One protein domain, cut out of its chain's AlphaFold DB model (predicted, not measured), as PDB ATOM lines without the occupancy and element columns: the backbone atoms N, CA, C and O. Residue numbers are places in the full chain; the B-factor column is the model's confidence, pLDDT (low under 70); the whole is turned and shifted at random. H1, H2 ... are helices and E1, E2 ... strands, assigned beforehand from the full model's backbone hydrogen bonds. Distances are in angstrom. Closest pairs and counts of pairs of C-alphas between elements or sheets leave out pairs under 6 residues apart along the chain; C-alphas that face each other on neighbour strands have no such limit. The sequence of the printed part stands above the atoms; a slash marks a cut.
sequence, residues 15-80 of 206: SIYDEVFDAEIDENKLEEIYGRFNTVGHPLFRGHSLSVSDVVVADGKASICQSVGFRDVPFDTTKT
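Overview. This is residues 15 to 80 of the 206 residues of an uncharacterized protein of [Eubacterium] siraeum 70/3 (UniProt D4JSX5). With little regular structure, this is a small antiparallel sheet of E1, E2 and E3, with one short helix, H1, standing up from it and two long loop stretches, residues 15 to 29 and 40 to 54. The 66 printed residues run H1, E1, E2, E3; the class is mixed, with 22 residues in named elements. The whole is compact, radius of gyration of the C-alphas 11.2 A, and spans 28 by 25 by 20 A.

Arrangement. E1, residues 55 to 58, E2, 61 to 65, and E3, 70 to 72, form a meander, each strand the antiparallel neighbour of the one before. In the hairpin E1 and E2, N 56 and O 63 are within hydrogen-bond range at 2.9 A; in the hairpin E2 and E3, N 64 and O 71 at 2.8 A. H1, residues 30 to 39, is on the sheet at a height of 11.2 A and stands up from it at 47 degrees. Its closest C-alphas to E3 are Leu 30 and Phe 70, 7.4 A. In H1 every O i to N i+4 pair is within hydrogen-bond range.

Along the chain. H1 spans 14.2 A from C-alpha 30 at (-0.790, -20.802, -31.500); E1 9.9 A; E2 13.0 A; E3 6.8 A, to C-alpha 72 at (-6.542, -23.237, -40.437).

Size, cuts and confidence. The C-alphas farthest apart, Thr 39 and Lys 79, are 28.8 A apart. The link H1 to E1 is long. The printed part has no cut, and no printed residue is under 70 in pLDDT.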
ATOM      1  N   SER A  15       1.433 -36.766 -45.701       96.12
ATOM      2  CA  SER A  15       2.418 -37.836 -45.918       96.12
ATOM      3  C   SER A  15       3.855 -37.352 -46.116       96.12
ATOM      4  O   SER A  15       4.745 -38.173 -46.273       96.12
ATOM      5  N   ILE A  16       4.098 -36.038 -46.128       95.00
ATOM      6  CA  ILE A  16       5.453 -35.464 -46.174       95.00
ATOM      7  C   ILE A  16       5.903 -34.884 -44.825       95.00
ATOM      8  O   ILE A  16       6.951 -34.247 -44.769       95.00
ATOM      9  N   TYR A  17       5.102 -35.048 -43.767       96.00
ATOM     10  CA  TYR A  17       5.376 -34.512 -42.435       96.00
ATOM     11  C   TYR A  17       5.807 -35.616 -41.474       96.00
ATOM     12  O   TYR A  17       5.203 -36.689 -41.452       96.00
ATOM     13  N   ASP A  18       6.788 -35.300 -40.633       95.94
ATOM     14  CA  ASP A  18       7.182 -36.109 -39.484       95.94
ATOM     15  C   ASP A  18       6.509 -35.582 -38.207       95.94
ATOM     16  O   ASP A  18       6.499 -34.377 -37.937       95.94
ATOM     17  N   GLU A  19       5.970 -36.479 -37.384       96.19
ATOM     18  CA  GLU A  19       5.479 -36.144 -36.049       96.19
ATOM     19  C   GLU A  19       6.654 -35.989 -35.071       96.19
ATOM     20  O   GLU A  19       7.278 -36.946 -34.596       96.19
ATOM     21  N   VAL A  20       6.958 -34.737 -34.749       95.56
ATOM     22  CA  VAL A  20       8.127 -34.363 -33.940       95.56
ATOM     23  C   VAL A  20       7.807 -34.078 -32.471       95.56
ATOM     24  O   VAL A  20       8.730 -33.855 -31.682       95.56
ATOM     25  N   PHE A  21       6.523 -34.063 -32.105       94.50
ATOM     26  CA  PHE A  21       6.041 -33.791 -30.753       94.50
ATOM     27  C   PHE A  21       4.600 -34.271 -30.575       94.50
ATOM     28  O   PHE A  21       3.755 -33.940 -31.405       94.50
ATOM     29  N   ASP A  22       4.331 -34.973 -29.479       91.50
ATOM     30  CA  ASP A  22       2.983 -35.347 -29.047       91.50
ATOM     31  C   ASP A  22       2.957 -35.415 -27.513       91.50
ATOM     32  O   ASP A  22       3.534 -36.321 -26.903       91.50
ATOM     33  N   ALA A  23       2.403 -34.372 -26.893       88.44
ATOM     34  CA  ALA A  23       2.213 -34.263 -25.452       88.44
ATOM     35  C   ALA A  23       1.266 -33.105 -25.117       88.44
ATOM     36  O   ALA A  23       1.164 -32.124 -25.862       88.44
ATOM     37  N   GLU A  24       0.637 -33.185 -23.946       84.50
ATOM     38  CA  GLU A  24      -0.086 -32.058 -23.365       84.50
ATOM     39  C   GLU A  24       0.896 -30.967 -22.905       84.50
ATOM     40  O   GLU A  24       1.918 -31.245 -22.277       84.50
ATOM     41  N   ILE A  25       0.585 -29.710 -23.230       87.38
ATOM     42  CA  ILE A  25       1.331 -28.522 -22.800       87.38
ATOM     43  C   ILE A  25       0.363 -27.457 -22.283       87.38
ATOM     44  O   ILE A  25      -0.808 -27.430 -22.658       87.38
ATOM     45  N   ASP A  26       0.867 -26.563 -21.432       87.06
ATOM     46  CA  ASP A  26       0.067 -25.511 -20.796       87.06
ATOM     47  C   ASP A  26      -0.428 -24.444 -21.800       87.06
ATOM     48  O   ASP A  26      -1.469 -23.816 -21.589       87.06
ATOM     49  N   GLU A  27       0.308 -24.211 -22.894       89.19
ATOM     50  CA  GLU A  27      -0.043 -23.221 -23.914       89.19
ATOM     51  C   GLU A  27      -1.150 -23.722 -24.845       89.19
ATOM     52  O   GLU A  27      -1.018 -24.744 -25.513       89.19
ATOM     53  N   ASN A  28      -2.212 -22.925 -24.984       84.62
ATOM     54  CA  ASN A  28      -3.351 -23.236 -25.857       84.62
ATOM     55  C   ASN A  28      -3.527 -22.253 -27.027       84.62
ATOM     56  O   ASN A  28      -4.402 -22.435 -27.875       84.62
ATOM     57  N   LYS A  29      -2.703 -21.199 -27.108       93.31
ATOM     58  CA  LYS A  29      -2.712 -20.258 -28.236       93.31
ATOM     59  C   LYS A  29      -1.543 -20.532 -29.165       93.31
ATOM     60  O   LYS A  29      -0.407 -20.624 -28.717       93.31
ATOM     61  N   LEU A  30      -1.806 -20.539 -30.472       94.75
ATOM     62  CA  LEU A  30      -0.790 -20.802 -31.500       94.75
ATOM     63  C   LEU A  30       0.447 -19.900 -31.376       94.75
ATOM     64  O   LEU A  30       1.559 -20.371 -31.571       94.75
ATOM     65  N   GLU A  31       0.272 -18.636 -30.987       94.50
ATOM     66  CA  GLU A  31       1.400 -17.710 -30.819       94.50
ATOM     67  C   GLU A  31       2.230 -17.984 -29.558       94.50
ATOM     68  O   GLU A  31       3.440 -17.764 -29.550       94.50
ATOM     69  N   GLU A  32       1.601 -18.495 -28.500       94.88
ATOM     70  CA  GLU A  32       2.300 -18.935 -27.288       94.88
ATOM     71  C   GLU A  32       3.078 -20.227 -27.578       94.88
ATOM     72  O   GLU A  32       4.260 -20.312 -27.249       94.88
ATOM     73  N   ILE A  33       2.468 -21.169 -28.310       94.69
ATOM     74  CA  ILE A  33       3.124 -22.388 -28.808       94.69
ATOM     75  C   ILE A  33       4.317 -22.022 -29.703       94.69
ATOM     76  O   ILE A  33       5.430 -22.494 -29.479       94.69
ATOM     77  N   TYR A  34       4.124 -21.124 -30.675       94.75
ATOM     78  CA  TYR A  34       5.206 -20.632 -31.530       94.75
ATOM     79  C   TYR A  34       6.346 -20.041 -30.704       94.75
ATOM     80  O   TYR A  34       7.508 -20.385 -30.928       94.75
ATOM     81  N   GLY A  35       6.021 -19.190 -29.727       94.75
ATOM     82  CA  GLY A  35       6.996 -18.624 -28.802       94.75
ATOM     83  C   GLY A  35       7.763 -19.703 -28.042       94.75
ATOM     84  O   GLY A  35       8.996 -19.668 -28.029       94.75
ATOM     85  N   ARG A  36       7.064 -20.697 -27.476       94.00
ATOM     86  CA  ARG A  36       7.668 -21.803 -26.722       94.00
ATOM     87  C   ARG A  36       8.676 -22.562 -27.576       94.00
ATOM     88  O   ARG A  36       9.847 -22.601 -27.212       94.00
ATOM     89  N   PHE A  37       8.276 -23.074 -28.739       94.56
ATOM     90  CA  PHE A  37       9.135 -23.907 -29.597       94.56
ATOM     91  C   PHE A  37      10.236 -23.140 -30.354       94.56
ATOM     92  O   PHE A  37      11.113 -23.766 -30.948       94.56
ATOM     93  N   ASN A  38      10.241 -21.803 -30.311       94.75
ATOM     94  CA  ASN A  38      11.300 -20.974 -30.903       94.75
ATOM     95  C   ASN A  38      12.258 -20.339 -29.885       94.75
ATOM     96  O   ASN A  38      13.279 -19.785 -30.292       94.75
ATOM     97  N   THR A  39      11.948 -20.379 -28.587       92.75
ATOM     98  CA  THR A  39      12.762 -19.711 -27.557       92.75
ATOM     99  C   THR A  39      13.278 -20.682 -26.505       92.75
ATOM    100  O   THR A  39      14.487 -20.830 -26.354       92.75
ATOM    101  N   VAL A  40      12.370 -21.348 -25.792       89.00
ATOM    102  CA  VAL A  40      12.687 -22.259 -24.684       89.00
ATOM    103  C   VAL A  40      12.777 -23.706 -25.179       89.00
ATOM    104  O   VAL A  40      13.654 -24.458 -24.766       89.00
ATOM    105  N   GLY A  41      11.894 -24.082 -26.104       91.00
ATOM    106  CA  GLY A  41      11.713 -25.442 -26.591       91.00
ATOM    107  C   GLY A  41      10.875 -26.312 -25.652       91.00
ATOM    108  O   GLY A  41      10.185 -25.839 -24.747       91.00
ATOM    109  N   HIS A  42      10.943 -27.616 -25.895       92.94
ATOM    110  CA  HIS A  42      10.452 -28.650 -24.995       92.94
ATOM    111  C   HIS A  42      11.490 -29.787 -24.975       92.94
ATOM    112  O   HIS A  42      11.986 -30.145 -26.049       92.94
ATOM    113  N   PRO A  43      11.837 -30.377 -23.816       93.00
ATOM    114  CA  PRO A  43      12.816 -31.470 -23.737       93.00
ATOM    115  C   PRO A  43      12.496 -32.641 -24.678       93.00
ATOM    116  O   PRO A  43      13.363 -33.121 -25.399       93.00
ATOM    117  N   LEU A  44      11.215 -33.009 -24.756       95.00
ATOM    118  CA  LEU A  44      10.691 -34.060 -25.643       95.00
ATOM    119  C   LEU A  44      10.544 -33.666 -27.125       95.00
ATOM    120  O   LEU A  44      10.135 -34.484 -27.943       95.00
ATOM    121  N   PHE A  45      10.856 -32.422 -27.498       94.50
ATOM    122  CA  PHE A  45      10.760 -31.984 -28.888       94.50
ATOM    123  C   PHE A  45      11.873 -32.594 -29.738       94.50
ATOM    124  O   PHE A  45      13.055 -32.406 -29.436       94.50
ATOM    125  N   ARG A  46      11.511 -33.279 -30.825       93.75
ATOM    126  CA  ARG A  46      12.459 -33.976 -31.715       93.75
ATOM    127  C   ARG A  46      12.770 -33.202 -33.003       93.75
ATOM    128  O   ARG A  46      13.627 -33.622 -33.772       93.75
ATOM    129  N   GLY A  47      12.062 -32.100 -33.244       91.81
ATOM    130  CA  GLY A  47      12.120 -31.334 -34.487       91.81
ATOM    131  C   GLY A  47      13.032 -30.109 -34.438       91.81
ATOM    132  O   GLY A  47      13.785 -29.880 -33.489       91.81
ATOM    133  N   HIS A  48      12.936 -29.299 -35.489       92.75
ATOM    134  CA  HIS A  48      13.540 -27.970 -35.566       92.75
ATOM    135  C   HIS A  48      12.575 -26.889 -35.076       92.75
ATOM    136  O   HIS A  48      11.381 -27.122 -34.949       92.75
ATOM    137  N   SER A  49      13.077 -25.676 -34.851       94.38
ATOM    138  CA  SER A  49      12.255 -24.507 -34.520       94.38
ATOM    139  C   SER A  49      11.032 -24.368 -35.438       94.38
ATOM    140  O   SER A  49      11.155 -24.531 -36.654       94.38
ATOM    141  N   LEU A  50       9.871 -24.056 -34.855       94.56
ATOM    142  CA  LEU A  50       8.608 -23.948 -35.588       94.56
ATOM    143  C   LEU A  50       8.668 -22.804 -36.615       94.56
ATOM    144  O   LEU A  50       8.993 -21.662 -36.279       94.56
ATOM    145  N   SER A  51       8.344 -23.105 -37.867       94.69
ATOM    146  CA  SER A  51       8.637 -22.283 -39.039       94.69
ATOM    147  C   SER A  51       7.553 -22.380 -40.122       94.69
ATOM    148  O   SER A  51       6.596 -23.142 -40.021       94.69
ATOM    149  N   VAL A  52       7.681 -21.569 -41.180       94.56
ATOM    150  CA  VAL A  52       6.707 -21.528 -42.282       94.56
ATOM    151  C   VAL A  52       6.514 -22.918 -42.891       94.56
ATOM    152  O   VAL A  52       7.474 -23.536 -43.339       94.56
ATOM    153  N   SER A  53       5.250 -23.316 -43.051       93.50
ATOM    154  CA  SER A  53       4.783 -24.625 -43.545       93.50
ATOM    155  C   SER A  53       4.679 -25.735 -42.501       93.50
ATOM    156  O   SER A  53       4.084 -26.767 -42.822       93.50
ATOM    157  N   ASP A  54       5.155 -25.520 -41.272       96.38
ATOM    158  CA  ASP A  54       4.914 -26.454 -40.170       96.38
ATOM    159  C   ASP A  54       3.440 -26.431 -39.763       96.38
ATOM    160  O   ASP A  54       2.768 -25.396 -39.843       96.38
ATOM    161  N   VAL A  55       2.926 -27.581 -39.332       96.50
ATOM    162  CA  VAL A  55       1.534 -27.746 -38.911       96.50
ATOM    163  C   VAL A  55       1.490 -27.983 -37.409       96.50
ATOM    164  O   VAL A  55       2.155 -28.875 -36.894       96.50
ATOM    165  N   VAL A  56       0.673 -27.194 -36.716       95.94
ATOM    166  CA  VAL A  56       0.353 -27.373 -35.298       95.94
ATOM    167  C   VAL A  56      -1.078 -27.873 -35.197       95.94
ATOM    168  O   VAL A  56      -1.982 -27.288 -35.800       95.94
ATOM    169  N   VAL A  57      -1.292 -28.938 -34.430       94.50
ATOM    170  CA  VAL A  57      -2.626 -29.441 -34.099       94.50
ATOM    171  C   VAL A  57      -2.866 -29.194 -32.618       94.50
ATOM    172  O   VAL A  57      -2.169 -29.750 -31.781       94.50
ATOM    173  N   ALA A  58      -3.840 -28.345 -32.303       91.31
ATOM    174  CA  ALA A  58      -4.241 -28.029 -30.932       91.31
ATOM    175  C   ALA A  58      -5.768 -28.065 -30.845       91.31
ATOM    176  O   ALA A  58      -6.444 -27.610 -31.770       91.31
ATOM    177  N   ASP A  59      -6.321 -28.650 -29.780       86.69
ATOM    178  CA  ASP A  59      -7.771 -28.807 -29.581       86.69
ATOM    179  C   ASP A  59      -8.500 -29.424 -30.798       86.69
ATOM    180  O   ASP A  59      -9.593 -29.010 -31.189       86.69
ATOM    181  N   GLY A  60      -7.859 -30.401 -31.453       87.69
ATOM    182  CA  GLY A  60      -8.381 -31.072 -32.652       87.69
ATOM    183  C   GLY A  60      -8.387 -30.211 -33.922       87.69
ATOM    184  O   GLY A  60      -8.953 -30.615 -34.940       87.69
ATOM    185  N   LYS A  61      -7.767 -29.029 -33.886       92.81
ATOM    186  CA  LYS A  61      -7.720 -28.075 -34.989       92.81
ATOM    187  C   LYS A  61      -6.299 -27.927 -35.522       92.81
ATOM    188  O   LYS A  61      -5.393 -27.512 -34.803       92.81
ATOM    189  N   ALA A  62      -6.118 -28.217 -36.808       95.31
ATOM    190  CA  ALA A  62      -4.835 -28.074 -37.481       95.31
ATOM    191  C   ALA A  62      -4.656 -26.678 -38.094       95.31
ATOM    192  O   ALA A  62      -5.545 -26.156 -38.775       95.31
ATOM    193  N   SER A  63      -3.483 -26.092 -37.868       95.44
ATOM    194  CA  SER A  63      -3.103 -24.769 -38.356       95.44
ATOM    195  C   SER A  63      -1.696 -24.802 -38.939       95.44
ATOM    196  O   SER A  63      -0.765 -25.262 -38.284       95.44
ATOM    197  N   ILE A  64      -1.531 -24.295 -40.160       95.38
ATOM    198  CA  ILE A  64      -0.222 -24.170 -40.808       95.38
ATOM    199  C   ILE A  64       0.402 -22.811 -40.477       95.38
ATOM    200  O   ILE A  64      -0.260 -21.771 -40.587       95.38
ATOM    201  N   CYS A  65       1.671 -22.813 -40.078       94.56
ATOM    202  CA  CYS A  65       2.445 -21.607 -39.806       94.56
ATOM    203  C   CYS A  65       2.737 -20.861 -41.115       94.56
ATOM    204  O   CYS A  65       3.213 -21.443 -42.096       94.56
ATOM    205  N   GLN A  66       2.468 -19.557 -41.137       93.38
ATOM    206  CA  GLN A  66       2.745 -18.677 -42.271       93.38
ATOM    207  C   GLN A  66       3.903 -17.724 -41.964       93.38
ATOM    208  O   GLN A  66       4.461 -17.720 -40.872       93.38
ATOM    209  N   SER A  67       4.268 -16.885 -42.938       90.69
ATOM    210  CA  SER A  67       5.211 -15.784 -42.705       90.69
ATOM    211  C   SER A  67       4.686 -14.761 -41.694       90.69
ATOM    212  O   SER A  67       5.477 -14.054 -41.076       90.69
ATOM    213  N   VAL A  68       3.359 -14.674 -41.540       88.12
ATOM    214  CA  VAL A  68       2.677 -13.872 -40.526       88.12
ATOM    215  C   VAL A  68       1.487 -14.674 -39.995       88.12
ATOM    216  O   VAL A  68       0.498 -14.853 -40.702       88.12
ATOM    217  N   GLY A  69       1.583 -15.131 -38.745       93.75
ATOM    218  CA  GLY A  69       0.522 -15.863 -38.053       93.75
ATOM    219  C   GLY A  69       0.271 -17.269 -38.603       93.75
ATOM    220  O   GLY A  69       1.148 -17.903 -39.195       93.75
ATOM    221  N   PHE A  70      -0.955 -17.749 -38.407       94.88
ATOM    222  CA  PHE A  70      -1.374 -19.113 -38.717       94.88
ATOM    223  C   PHE A  70      -2.642 -19.143 -39.565       94.88
ATOM    224  O   PHE A  70      -3.477 -18.237 -39.506       94.88
ATOM    225  N   ARG A  71      -2.810 -20.222 -40.334       93.56
ATOM    226  CA  ARG A  71      -4.027 -20.479 -41.109       93.56
ATOM    227  C   ARG A  71      -4.553 -21.879 -40.856       93.56
ATOM    228  O   ARG A  71      -3.822 -22.852 -40.995       93.56
ATOM    229  N   ASP A  72      -5.847 -21.966 -40.599       94.38
ATOM    230  CA  ASP A  72      -6.542 -23.237 -40.437       94.38
ATOM    231  C   ASP A  72      -6.495 -24.066 -41.726       94.38
ATOM    232  O   ASP A  72      -6.723 -23.553 -42.832       94.38
ATOM    233  N   VAL A  73      -6.226 -25.360 -41.581       93.44
ATOM    234  CA  VAL A  73      -6.178 -26.322 -42.686       93.44
ATOM    235  C   VAL A  73      -6.832 -27.638 -42.280       93.44
ATOM    236  O   VAL A  73      -6.729 -28.042 -41.125       93.44
ATOM    237  N   PRO A  74      -7.486 -28.357 -43.208       93.88
ATOM    238  CA  PRO A  74      -7.748 -29.768 -42.984       93.88
ATOM    239  C   PRO A  74      -6.408 -30.512 -42.976       93.88
ATOM    240  O   PRO A  74      -5.610 -30.371 -43.905       93.88
ATOM    241  N   PHE A  75      -6.166 -31.303 -41.937       94.69
ATOM    242  CA  PHE A  75      -4.952 -32.098 -41.802       94.69
ATOM    243  C   PHE A  75      -5.279 -33.416 -41.112       94.69
ATOM    244  O   PHE A  75      -5.982 -33.432 -40.105       94.69
ATOM    245  N   ASP A  76      -4.803 -34.513 -41.687       94.50
ATOM    246  CA  ASP A  76      -5.038 -35.863 -41.186       94.50
ATOM    247  C   ASP A  76      -3.731 -36.395 -40.597       94.50
ATOM    248  O   ASP A  76      -2.856 -36.844 -41.337       94.50
ATOM    249  N   THR A  77      -3.594 -36.306 -39.273       93.94
ATOM    250  CA  THR A  77      -2.379 -36.712 -38.549       93.94
ATOM    251  C   THR A  77      -2.097 -38.205 -38.670       93.94
ATOM    252  O   THR A  77      -0.954 -38.619 -38.580       93.94
ATOM    253  N   THR A  78      -3.096 -39.036 -38.979       94.56
ATOM    254  CA  THR A  78      -2.894 -40.491 -39.131       94.56
ATOM    255  C   THR A  78      -2.055 -40.869 -40.356       94.56
ATOM    256  O   THR A  78      -1.667 -42.025 -40.513       94.56
ATOM    257  N   LYS A  79      -1.795 -39.904 -41.244       96.06
ATOM    258  CA  LYS A  79      -1.009 -40.072 -42.469       96.06
ATOM    259  C   LYS A  79       0.419 -39.544 -42.355       96.06
ATOM    260  O   LYS A  79       1.155 -39.674 -43.333       96.06
ATOM    261  N   THR A  80       0.795 -38.928 -41.234       95.88
ATOM    262  CA  THR A  80       2.165 -38.447 -41.025       95.88
ATOM    263  C   THR A  80       3.108 -39.608 -40.739       95.88
ATOM    264  O   THR A  80       2.696 -40.717 -40.391       95.88
TER     265      THR A  80